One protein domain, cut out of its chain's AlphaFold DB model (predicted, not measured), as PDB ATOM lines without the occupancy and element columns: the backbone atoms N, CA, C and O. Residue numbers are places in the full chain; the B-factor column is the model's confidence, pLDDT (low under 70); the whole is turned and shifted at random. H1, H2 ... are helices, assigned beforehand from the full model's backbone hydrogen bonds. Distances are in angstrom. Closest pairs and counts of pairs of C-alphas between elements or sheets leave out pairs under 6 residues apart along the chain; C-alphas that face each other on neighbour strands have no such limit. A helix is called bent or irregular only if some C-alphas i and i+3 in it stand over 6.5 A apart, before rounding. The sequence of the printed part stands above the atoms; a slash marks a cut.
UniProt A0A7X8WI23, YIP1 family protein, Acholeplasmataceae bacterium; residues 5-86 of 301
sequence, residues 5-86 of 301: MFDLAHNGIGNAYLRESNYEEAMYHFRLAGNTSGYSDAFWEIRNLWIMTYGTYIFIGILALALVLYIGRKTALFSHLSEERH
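Overview. This is residues 5 to 86 of the 301 residues of the protein "YIP1 family protein" of Acholeplasmataceae bacterium (UniProt A0A7X8WI23). A small up-and-down bundle of three helical pieces, H1, H2 and the first arm of H3, sits at one end, and from it the second arm of the long bent helix H3 sticks out as a bare arm with H4 turned off about perpendicular at its far end. H2 lies in the middle of the bundle, between H1 and H3a. The printed part has 82 residues, with four named helices in the order H1, H2, H3, H4 and no named strand; the class is all helix. The whole is extended, with a radius of gyration of the C-alphas of 22.3 A and spans of 67 by 27 by 15 A, the arm making much of the length.

Arrangement. H1, residues 5 to 19, touches H2, residues 23 to 32, as a helical hairpin; their closest C-alphas, of Gly 14 and Ala 26, are 4.1 A apart, at a shallow tilt of 12 degrees, opposite ways. H3, residues 36 to 74, was assigned as one helix by its hydrogen bonds but is bent, with C-alphas 53 and 56 7.6 A apart; its arms H3a, residues 36 to 53, and H3b, residues 56 to 74, stand at a steep tilt of 66 degrees. H2 and H3a form a second helical hairpin and touch, closest at the C-alphas of Met 27 and Tyr 39, 4.8 A, at a shallow tilt of 23 degrees, opposite ways. H3a touches H1 with residues 38 to 42 alone, closest at the C-alphas of Leu 18 and Ala 42, 6.3 A; the two run the same way at a shallow tilt of 23 degrees. H4, residues 76 to 86, is close to H3b but not clearly touching, with the closest C-alphas, of Gly 72 and Phe 78, 6.0 A apart, and is about perpendicular to it at 88 degrees. H3b and H4 are apart from H1 and H2. In H1, H2, H3a and H3b every O i to N i+4 pair is within hydrogen-bond range; in H4 5 of 7 are.

Along the chain. H1 begins at C-alpha 5, (190.992, 141.650, 188.697), and is 21.6 A long; H2 is 14.4 A long. H3a is 25.4 A long and ends at C-alpha 53, (181.121, 169.115, 164.041). H3b is 27.0 A long. H4 is 15.7 A long, ends at C-alpha 86, (163.550, 150.208, 134.131), and is irregular, but only just: C-alphas 77 and 80 are 6.7 A apart.

Size, cuts and confidence. The two C-alphas farthest apart, of Met 5 and Ala 76, are 67.4 A apart. Residues 47 to 68, 70 to 77 and 79 to 86 stand free. The printed part has no cut, and its three links are tight. The mean pLDDT of the printed part is 85.8; residues 73 to 86 are under 70.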
ATOM      1  N   MET A   5     190.042 140.597 188.305       76.25
ATOM      2  CA  MET A   5     190.992 141.650 188.697       76.25
ATOM      3  C   MET A   5     191.469 142.482 187.497       76.25
ATOM      4  O   MET A   5     191.629 143.695 187.623       76.25
ATOM      5  N   PHE A   6     191.644 141.854 186.331       82.75
ATOM      6  CA  PHE A   6     192.001 142.557 185.092       82.75
ATOM      7  C   PHE A   6     190.830 143.399 184.581       82.75
ATOM      8  O   PHE A   6     191.028 144.533 184.149       82.75
ATOM      9  N   ASP A   7     189.603 142.893 184.716       87.00
ATOM     10  CA  ASP A   7     188.393 143.627 184.344       87.00
ATOM     11  C   ASP A   7     188.213 144.895 185.196       87.00
ATOM     12  O   ASP A   7     187.896 145.965 184.676       87.00
ATOM     13  N   LEU A   8     188.453 144.806 186.511       90.94
ATOM     14  CA  LEU A   8     188.383 145.957 187.415       90.94
ATOM     15  C   LEU A   8     189.453 147.009 187.088       90.94
ATOM     16  O   LEU A   8     189.149 148.202 187.062       90.94
ATOM     17  N   ALA A   9     190.683 146.572 186.804       93.19
ATOM     18  CA  ALA A   9     191.770 147.466 186.415       93.19
ATOM     19  C   ALA A   9     191.443 148.218 185.114       93.19
ATOM     20  O   ALA A   9     191.535 149.445 185.075       93.19
ATOM     21  N   HIS A  10     190.981 147.510 184.077       94.50
ATOM     22  CA  HIS A  10     190.578 148.131 182.815       94.50
ATOM     23  C   HIS A  10     189.386 149.081 182.973       94.50
ATOM     24  O   HIS A  10     189.386 150.151 182.370       94.50
ATOM     25  N   ASN A  11     188.417 148.767 183.835       95.38
ATOM     26  CA  ASN A  11     187.344 149.706 184.173       95.38
ATOM     27  C   ASN A  11     187.868 150.983 184.847       95.38
ATOM     28  O   ASN A  11     187.390 152.075 184.547       95.38
ATOM     29  N   GLY A  12     188.842 150.871 185.754       95.69
ATOM     30  CA  GLY A  12     189.478 152.027 186.390       95.69
ATOM     31  C   GLY A  12     190.200 152.923 185.383       95.69
ATOM     32  O   GLY A  12     189.981 154.133 185.374       95.69
ATOM     33  N   ILE A  13     190.994 152.316 184.495       95.88
ATOM     34  CA  ILE A  13     191.717 153.022 183.427       95.88
ATOM     35  C   ILE A  13     190.736 153.692 182.454       95.88
ATOM     36  O   ILE A  13     190.877 154.876 182.162       95.88
ATOM     37  N   GLY A  14     189.697 152.976 182.008       96.94
ATOM     38  CA  GLY A  14     188.676 153.528 181.113       96.94
ATOM     39  C   GLY A  14     187.962 154.744 181.710       96.94
ATOM     40  O   GLY A  14     187.779 155.750 181.033       96.94
ATOM     41  N   ASN A  15     187.640 154.704 183.008       97.06
ATOM     42  CA  ASN A  15     187.060 155.847 183.714       97.06
ATOM     43  C   ASN A  15     188.018 157.042 183.833       97.06
ATOM     44  O   ASN A  15     187.557 158.182 183.811       97.06
ATOM     45  N   ALA A  16     189.324 156.806 183.990       97.38
ATOM     46  CA  ALA A  16     190.317 157.878 184.006       97.38
ATOM     47  C   ALA A  16     190.372 158.579 182.640       97.38
ATOM     48  O   ALA A  16     190.168 159.790 182.575       97.38
ATOM     49  N   TYR A  17     190.498 157.812 181.553       97.62
ATOM     50  CA  TYR A  17     190.493 158.359 180.193       97.62
ATOM     51  C   TYR A  17     189.191 159.080 179.834       97.62
ATOM     52  O   TYR A  17     189.231 160.135 179.202       97.62
ATOM     53  N   LEU A  18     188.042 158.571 180.289       96.38
ATOM     54  CA  LEU A  18     186.751 159.234 180.097       96.38
ATOM     55  C   LEU A  18     186.733 160.638 180.729       96.38
ATOM     56  O   LEU A  18     186.236 161.579 180.117       96.38
ATOM     57  N   ARG A  19     187.313 160.803 181.929       96.25
ATOM     58  CA  ARG A  19     187.429 162.113 182.604       96.25
ATOM     59  C   ARG A  19     188.424 163.045 181.918       96.25
ATOM     60  O   ARG A  19     188.239 164.256 181.948       96.25
ATOM     61  N   GLU A  20     189.458 162.487 181.301       96.75
ATOM     62  CA  GLU A  20     190.449 163.224 180.510       96.75
ATOM     63  C   GLU A  20     189.947 163.584 179.099       96.75
ATOM     64  O   GLU A  20     190.680 164.192 178.326       96.75
ATOM     65  N   SER A  21     188.694 163.250 178.758       94.94
ATOM     66  CA  SER A  21     188.114 163.413 177.412       94.94
ATOM     67  C   SER A  21     188.825 162.601 176.317       94.94
ATOM     68  O   SER A  21     188.647 162.861 175.127       94.94
ATOM     69  N   ASN A  22     189.605 161.586 176.700       96.56
ATOM     70  CA  ASN A  22     190.220 160.635 175.781       96.56
ATOM     71  C   ASN A  22     189.269 159.451 175.537       96.56
ATOM     72  O   ASN A  22     189.441 158.345 176.053       96.56
ATOM     73  N   TYR A  23     188.195 159.718 174.794       95.81
ATOM     74  CA  TYR A  23     187.072 158.791 174.668       95.81
ATOM     75  C   TYR A  23     187.400 157.508 173.886       95.81
ATOM     76  O   TYR A  23     186.841 156.456 174.194       95.81
ATOM     77  N   GLU A  24     188.312 157.559 172.909       95.75
ATOM     78  CA  GLU A  24     188.706 156.381 172.119       95.75
ATOM     79  C   GLU A  24     189.429 155.338 172.986       95.75
ATOM     80  O   GLU A  24     189.046 154.164 173.004       95.75
ATOM     81  N   GLU A  25     190.404 155.777 173.788       97.00
ATOM     82  CA  GLU A  25     191.114 154.906 174.734       97.00
ATOM     83  C   GLU A  25     190.189 154.411 175.852       97.00
ATOM     84  O   GLU A  25     190.250 153.245 176.261       97.00
ATOM     85  N   ALA A  26     189.259 155.258 176.308       96.94
ATOM     86  CA  ALA A  26     188.228 154.841 177.254       96.94
ATOM     87  C   ALA A  26     187.382 153.686 176.688       96.94
ATOM     88  O   ALA A  26     187.210 152.663 177.356       96.94
ATOM     89  N   MET A  27     186.909 153.796 175.439       95.44
ATOM     90  CA  MET A  27     186.157 152.732 174.763       95.44
ATOM     91  C   MET A  27     186.969 151.442 174.630       95.44
ATOM     92  O   MET A  27     186.431 150.361 174.876       95.44
ATOM     93  N   TYR A  28     188.252 151.530 174.270       95.38
ATOM     94  CA  TYR A  28     189.126 150.361 174.165       95.38
ATOM     95  C   TYR A  28     189.202 149.594 175.493       95.38
ATOM     96  O   TYR A  28     188.940 148.388 175.540       95.38
ATOM     97  N   HIS A  29     189.468 150.297 176.594       95.56
ATOM     98  CA  HIS A  29     189.559 149.673 177.910       95.56
ATOM     99  C   HIS A  29     188.215 149.156 178.427       95.56
ATOM    100  O   HIS A  29     188.167 148.060 178.988       95.56
ATOM    101  N   PHE A  30     187.111 149.866 178.186       95.44
ATOM    102  CA  PHE A  30     185.783 149.347 178.516       95.44
ATOM    103  C   PHE A  30     185.428 148.098 177.709       95.44
ATOM    104  O   PHE A  30     184.797 147.190 178.250       95.44
ATOM    105  N   ARG A  31     185.877 147.999 176.451       93.44
ATOM    106  CA  ARG A  31     185.694 146.796 175.633       93.44
ATOM    107  C   ARG A  31     186.458 145.602 176.198       93.44
ATOM    108  O   ARG A  31     185.861 144.540 176.353       93.44
ATOM    109  N   LEU A  32     187.727 145.783 176.574       91.50
ATOM    110  CA  LEU A  32     188.518 144.746 177.254       91.50
ATOM    111  C   LEU A  32     187.885 144.324 178.587       91.50
ATOM    112  O   LEU A  32     187.832 143.141 178.914       91.50
ATOM    113  N   ALA A  33     187.346 145.294 179.328       91.75
ATOM    114  CA  ALA A  33     186.621 145.065 180.569       91.75
ATOM    115  C   ALA A  33     185.186 144.550 180.366       91.75
ATOM    116  O   ALA A  33     184.479 144.332 181.354       91.75
ATOM    117  N   GLY A  34     184.723 144.311 179.133       91.19
ATOM    118  CA  GLY A  34     183.355 143.856 178.867       91.19
ATOM    119  C   GLY A  34     182.267 144.805 179.379       91.19
ATOM    120  O   GLY A  34     181.131 144.379 179.574       91.19
ATOM    121  N   ASN A  35     182.615 146.058 179.671       94.44
ATOM    122  CA  ASN A  35     181.734 147.035 180.286       94.44
ATOM    123  C   ASN A  35     180.992 147.809 179.197       94.44
ATOM    124  O   ASN A  35     181.463 148.827 178.691       94.44
ATOM    125  N   THR A  36     179.811 147.313 178.835       94.75
ATOM    126  CA  THR A  36     178.972 147.915 177.793       94.75
ATOM    127  C   THR A  36     178.424 149.288 178.177       94.75
ATOM    128  O   THR A  36     178.243 150.121 177.293       94.75
ATOM    129  N   SER A  37     178.199 149.550 179.472       96.12
ATOM    130  CA  SER A  37     177.721 150.851 179.958       96.12
ATOM    131  C   SER A  37     178.791 151.921 179.774       96.12
ATOM    132  O   SER A  37     178.559 152.886 179.056       96.12
ATOM    133  N   GLY A  38     179.991 151.703 180.325       95.50
ATOM    134  CA  GLY A  38     181.099 152.653 180.186       95.50
ATOM    135  C   GLY A  38     181.517 152.849 178.727       95.50
ATOM    136  O   GLY A  38     181.769 153.972 178.295       95.50
ATOM    137  N   TYR A  39     181.507 151.772 177.932       96.56
ATOM    138  CA  TYR A  39     181.720 151.864 176.486       96.56
ATOM    139  C   TYR A  39     180.672 152.762 175.820       96.56
ATOM    140  O   TYR A  39     181.021 153.591 174.984       96.56
ATOM    141  N   SER A  40     179.392 152.601 176.176       97.00
ATOM    142  CA  SER A  40     178.309 153.419 175.628       97.00
ATOM    143  C   SER A  40     178.440 154.889 176.015       97.00
ATOM    144  O   SER A  40     178.125 155.735 175.183       97.00
ATOM    145  N   ASP A  41     178.882 155.196 177.233       96.69
ATOM    146  CA  ASP A  41     179.067 156.576 177.693       96.69
ATOM    147  C   ASP A  41     180.181 157.266 176.893       96.69
ATOM    148  O   ASP A  41     179.968 158.328 176.308       96.69
ATOM    149  N   ALA A  42     181.341 156.614 176.759       96.44
ATOM    150  CA  ALA A  42     182.445 157.129 175.948       96.44
ATOM    151  C   ALA A  42     182.068 157.240 174.457       96.44
ATOM    152  O   ALA A  42     182.371 158.239 173.804       96.44
ATOM    153  N   PHE A  43     181.344 156.252 173.922       96.25
ATOM    154  CA  PHE A  43     180.844 156.285 172.547       96.25
ATOM    155  C   PHE A  43     179.844 157.425 172.313       96.25
ATOM    156  O   PHE A  43     179.860 158.052 171.251       96.25
ATOM    157  N   TRP A  44     178.984 157.713 173.295       95.81
ATOM    158  CA  TRP A  44     178.033 158.816 173.213       95.81
ATOM    159  C   TRP A  44     178.756 160.156 173.067       95.81
ATOM    160  O   TRP A  44     178.365 160.944 172.207       95.81
ATOM    161  N   GLU A  45     179.842 160.380 173.812       94.94
ATOM    162  CA  GLU A  45     180.636 161.612 173.718       94.94
ATOM    163  C   GLU A  45     181.311 161.771 172.349       94.94
ATOM    164  O   GLU A  45     181.184 162.823 171.717       94.94
ATOM    165  N   ILE A  46     181.937 160.713 171.814       93.62
ATOM    166  CA  ILE A  46     182.517 160.736 170.455       93.62
ATOM    167  C   ILE A  46     181.449 161.082 169.419       93.62
ATOM    168  O   ILE A  46     181.650 161.926 168.541       93.62
ATOM    169  N   ARG A  47     180.284 160.440 169.527       93.00
ATOM    170  CA  ARG A  47     179.165 160.682 168.620       93.00
ATOM    171  C   ARG A  47     178.644 162.109 168.753       93.00
ATOM    172  O   ARG A  47     178.349 162.733 167.738       93.00
ATOM    173  N   ASN A  48     178.543 162.630 169.971       91.81
ATOM    174  CA  ASN A  48     178.097 163.991 170.234       91.81
ATOM    175  C   ASN A  48     179.052 165.014 169.599       91.81
ATOM    176  O   ASN A  48     178.605 165.884 168.855       91.81
ATOM    177  N   LEU A  49     180.368 164.841 169.767       91.44
ATOM    178  CA  LEU A  49     181.385 165.673 169.114       91.44
ATOM    179  C   LEU A  49     181.291 165.616 167.584       91.44
ATOM    180  O   LEU A  49     181.359 166.651 166.911       91.44
ATOM    181  N   TRP A  50     181.079 164.424 167.021       90.94
ATOM    182  CA  TRP A  50     180.886 164.255 165.582       90.94
ATOM    183  C   TRP A  50     179.621 164.969 165.084       90.94
ATOM    184  O   TRP A  50     179.675 165.675 164.076       90.94
ATOM    185  N   ILE A  51     178.500 164.859 165.806       89.19
ATOM    186  CA  ILE A  51     177.246 165.556 165.478       89.19
ATOM    187  C   ILE A  51     177.428 167.072 165.579       89.19
ATOM    188  O   ILE A  51     176.983 167.791 164.687       89.19
ATOM    189  N   MET A  52     178.102 167.575 166.611       89.12
ATOM    190  CA  MET A  52     178.373 169.009 166.748       89.12
ATOM    191  C   MET A  52     179.250 169.540 165.606       89.12
ATOM    192  O   MET A  52     179.036 170.655 165.139       89.12
ATOM    193  N   THR A  53     180.197 168.732 165.120       90.69
ATOM    194  CA  THR A  53     181.121 169.115 164.041       90.69
ATOM    195  C   THR A  53     180.471 169.036 162.655       90.69
ATOM    196  O   THR A  53     180.612 169.953 161.845       90.69
ATOM    197  N   TYR A  54     179.750 167.948 162.365       90.12
ATOM    198  CA  TYR A  54     179.257 167.636 161.017       90.12
ATOM    199  C   TYR A  54     177.743 167.780 160.835       90.12
ATOM    200  O   TYR A  54     177.263 167.812 159.699       90.12
ATOM    201  N   GLY A  55     176.977 167.887 161.921       84.81
ATOM    202  CA  GLY A  55     175.514 167.842 161.905       84.81
ATOM    203  C   GLY A  55     174.886 168.888 160.987       84.81
ATOM    204  O   GLY A  55     173.986 168.565 160.212       84.81
ATOM    205  N   THR A  56     175.416 170.112 160.984       86.69
ATOM    206  CA  THR A  56     174.942 171.190 160.103       86.69
ATOM    207  C   THR A  56     175.155 170.864 158.621       86.69
ATOM    208  O   THR A  56     174.255 171.082 157.812       86.69
ATOM    209  N   TYR A  57     176.303 170.289 158.248       89.19
ATOM    210  CA  TYR A  57     176.577 169.907 156.857       89.19
ATOM    211  C   TYR A  57     175.669 168.766 156.393       89.19
ATOM    212  O   TYR A  57     175.162 168.804 155.272       89.19
ATOM    213  N   ILE A  58     175.409 167.781 157.261       85.69
ATOM    214  CA  ILE A  58     174.475 166.683 156.973       85.69
ATOM    215  C   ILE A  58     173.062 167.230 156.774       85.69
ATOM    216  O   ILE A  58     172.393 166.868 155.808       85.69
ATOM    217  N   PHE A  59     172.619 168.139 157.643       86.31
ATOM    218  CA  PHE A  59     171.304 168.764 157.538       86.31
ATOM    219  C   PHE A  59     171.141 169.539 156.220       86.31
ATOM    220  O   PHE A  59     170.153 169.347 155.508       86.31
ATOM    221  N   ILE A  60     172.143 170.339 155.837       90.31
ATOM    222  CA  ILE A  60     172.163 171.046 154.546       90.31
ATOM    223  C   ILE A  60     172.164 170.051 153.377       90.31
ATOM    224  O   ILE A  60     171.427 170.246 152.413       90.31
ATOM    225  N   GLY A  61     172.931 168.962 153.465       89.44
ATOM    226  CA  GLY A  61     172.971 167.910 152.447       89.44
ATOM    227  C   GLY A  61     171.621 167.213 152.249       89.44
ATOM    228  O   GLY A  61     171.196 167.014 151.111       89.44
ATOM    229  N   ILE A  62     170.906 166.902 153.336       87.94
ATOM    230  CA  ILE A  62     169.556 166.321 153.280       87.94
ATOM    231  C   ILE A  62     168.572 167.310 152.648       87.94
ATOM    232  O   ILE A  62     167.790 166.913 151.784       87.94
ATOM    233  N   LEU A  63     168.622 168.592 153.025       90.25
ATOM    234  CA  LEU A  63     167.772 169.626 152.427       90.25
ATOM    235  C   LEU A  63     168.063 169.814 150.936       90.25
ATOM    236  O   LEU A  63     167.129 169.898 150.138       90.25
ATOM    237  N   ALA A  64     169.336 169.821 150.543       88.69
ATOM    238  CA  ALA A  64     169.743 169.903 149.147       88.69
ATOM    239  C   ALA A  64     169.270 168.677 148.353       88.69
ATOM    240  O   ALA A  64     168.692 168.832 147.279       88.69
ATOM    241  N   LEU A  65     169.428 167.462 148.892       87.69
ATOM    242  CA  LEU A  65     168.929 166.236 148.265       87.69
ATOM    243  C   LEU A  65     167.401 166.253 148.138       87.69
ATOM    244  O   LEU A  65     166.871 165.934 147.076       87.69
ATOM    245  N   ALA A  66     166.683 166.651 149.190       85.00
ATOM    246  CA  ALA A  66     165.230 166.773 149.170       85.00
ATOM    247  C   ALA A  66     164.766 167.800 148.127       85.00
ATOM    248  O   ALA A  66     163.816 167.533 147.391       85.00
ATOM    249  N   LEU A  67     165.469 168.931 148.004       86.94
ATOM    250  CA  LEU A  67     165.211 169.956 146.996       86.94
ATOM    251  C   LEU A  67     165.477 169.430 145.579       86.94
ATOM    252  O   LEU A  67     164.642 169.615 144.697       86.94
ATOM    253  N   VAL A  68     166.585 168.717 145.362       85.06
ATOM    254  CA  VAL A  68     166.909 168.075 144.076       85.06
ATOM    255  C   VAL A  68     165.861 167.027 143.708       85.06
ATOM    256  O   VAL A  68     165.413 166.996 142.566       85.06
ATOM    257  N   LEU A  69     165.410 166.200 144.653       82.56
ATOM    258  CA  LEU A  69     164.346 165.222 144.418       82.56
ATOM    259  C   LEU A  69     162.992 165.898 144.164       82.56
ATOM    260  O   LEU A  69     162.223 165.432 143.326       82.56
ATOM    261  N   TYR A  70     162.692 167.000 144.851       83.31
ATOM    262  CA  TYR A  70     161.469 167.777 144.652       83.31
ATOM    263  C   TYR A  70     161.442 168.454 143.272       83.31
ATOM    264  O   TYR A  70     160.468 168.309 142.532       83.31
ATOM    265  N   ILE A  71     162.528 169.128 142.882       80.62
ATOM    266  CA  ILE A  71     162.680 169.771 141.566       80.62
ATOM    267  C   ILE A  71     162.762 168.716 140.458       80.62
ATOM    268  O   ILE A  71     162.118 168.858 139.418       80.62
ATOM    269  N   GLY A  72     163.497 167.628 140.689       70.19
ATOM    270  CA  GLY A  72     163.660 166.505 139.767       70.19
ATOM    271  C   GLY A  72     162.382 165.695 139.546       70.19
ATOM    272  O   GLY A  72     162.208 165.120 138.480       70.19
ATOM    273  N   ARG A  73     161.441 165.692 140.501       66.62
ATOM    274  CA  ARG A  73     160.071 165.189 140.285       66.62
ATOM    275  C   ARG A  73     159.232 166.114 139.404       66.62
ATOM    276  O   ARG A  73     158.295 165.648 138.765       66.62
ATOM    277  N   LYS A  74     159.540 167.413 139.394       65.31
ATOM    278  CA  LYS A  74     158.792 168.447 138.662       65.31
ATOM    279  C   LYS A  74     159.354 168.729 137.263       65.31
ATOM    280  O   LYS A  74     158.675 169.336 136.443       65.31
ATOM    281  N   THR A  75     160.583 168.299 136.987       59.34
ATOM    282  CA  THR A  75     161.275 168.469 135.705       59.34
ATOM    283  C   THR A  75     161.535 167.103 135.072       59.34
ATOM    284  O   THR A  75     161.873 166.149 135.760       59.34
ATOM    285  N   ALA A  76     161.418 166.992 133.746       58.41
ATOM    286  CA  ALA A  76     161.650 165.749 132.993       58.41
ATOM    287  C   ALA A  76     163.121 165.249 133.020       58.41
ATOM    288  O   ALA A  76     163.499 164.369 132.257       58.41
ATOM    289  N   LEU A  77     163.972 165.790 133.897       54.44
ATOM    290  CA  LEU A  77     165.395 165.459 133.994       54.44
ATOM    291  C   LEU A  77     165.634 164.026 134.507       54.44
ATOM    292  O   LEU A  77     166.624 163.395 134.151       54.44
ATOM    293  N   PHE A  78     164.706 163.490 135.309       51.59
ATOM    294  CA  PHE A  78     164.761 162.112 135.811       51.59
ATOM    295  C   PHE A  78     163.945 161.105 134.989       51.59
ATOM    296  O   PHE A  78     164.064 159.906 135.247       51.59
ATOM    297  N   SER A  79     163.158 161.540 133.994       53.62
ATOM    298  CA  SER A  79     162.357 160.610 133.180       53.62
ATOM    299  C   SER A  79     163.226 159.754 132.251       53.62
ATOM    300  O   SER A  79     162.932 158.584 132.046       53.62
ATOM    301  N   HIS A  80     164.357 160.271 131.756       50.00
ATOM    302  CA  HIS A  80     165.264 159.487 130.907       50.00
ATOM    303  C   HIS A  80     166.134 158.493 131.710       50.00
ATOM    304  O   HIS A  80     166.398 157.378 131.253       50.00
ATOM    305  N   LEU A  81     166.525 158.852 132.940       54.44
ATOM    306  CA  LEU A  81     167.219 157.960 133.881       54.44
ATOM    307  C   LEU A  81     166.294 156.849 134.410       54.44
ATOM    308  O   LEU A  81     166.762 155.743 134.687       54.44
ATOM    309  N   SER A  82     164.982 157.101 134.537       54.81
ATOM    310  CA  SER A  82     164.022 156.064 134.936       54.81
ATOM    311  C   SER A  82     163.783 155.019 133.848       54.81
ATOM    312  O   SER A  82     163.636 153.847 134.183       54.81
ATOM    313  N   GLU A  83     163.811 155.401 132.567       56.59
ATOM    314  CA  GLU A  83     163.621 154.486 131.428       56.59
ATOM    315  C   GLU A  83     164.780 153.481 131.271       56.59
ATOM    316  O   GLU A  83     164.570 152.279 131.091       56.59
ATOM    317  N   GLU A  84     166.034 153.927 131.391       58.50
ATOM    318  CA  GLU A  84     167.202 153.029 131.350       58.50
ATOM    319  C   GLU A  84     167.289 152.127 132.578       58.50
ATOM    320  O   GLU A  84     167.541 150.923 132.459       58.50
ATOM    321  N   ARG A  85     166.988 152.682 133.756       58.28
ATOM    322  CA  ARG A  85     166.895 151.911 134.994       58.28
ATOM    323  C   ARG A  85     165.787 150.862 134.906       58.28
ATOM    324  O   ARG A  85     166.027 149.727 135.310       58.28
ATOM    325  N   HIS A  86     164.623 151.183 134.340       61.78
ATOM    326  CA  HIS A  86     163.550 150.208 134.131       61.78
ATOM    327  C   HIS A  86     163.977 149.076 133.199       61.78
ATOM    328  O   HIS A  86     163.820 147.914 133.564       61.78
TER     329      HIS A  86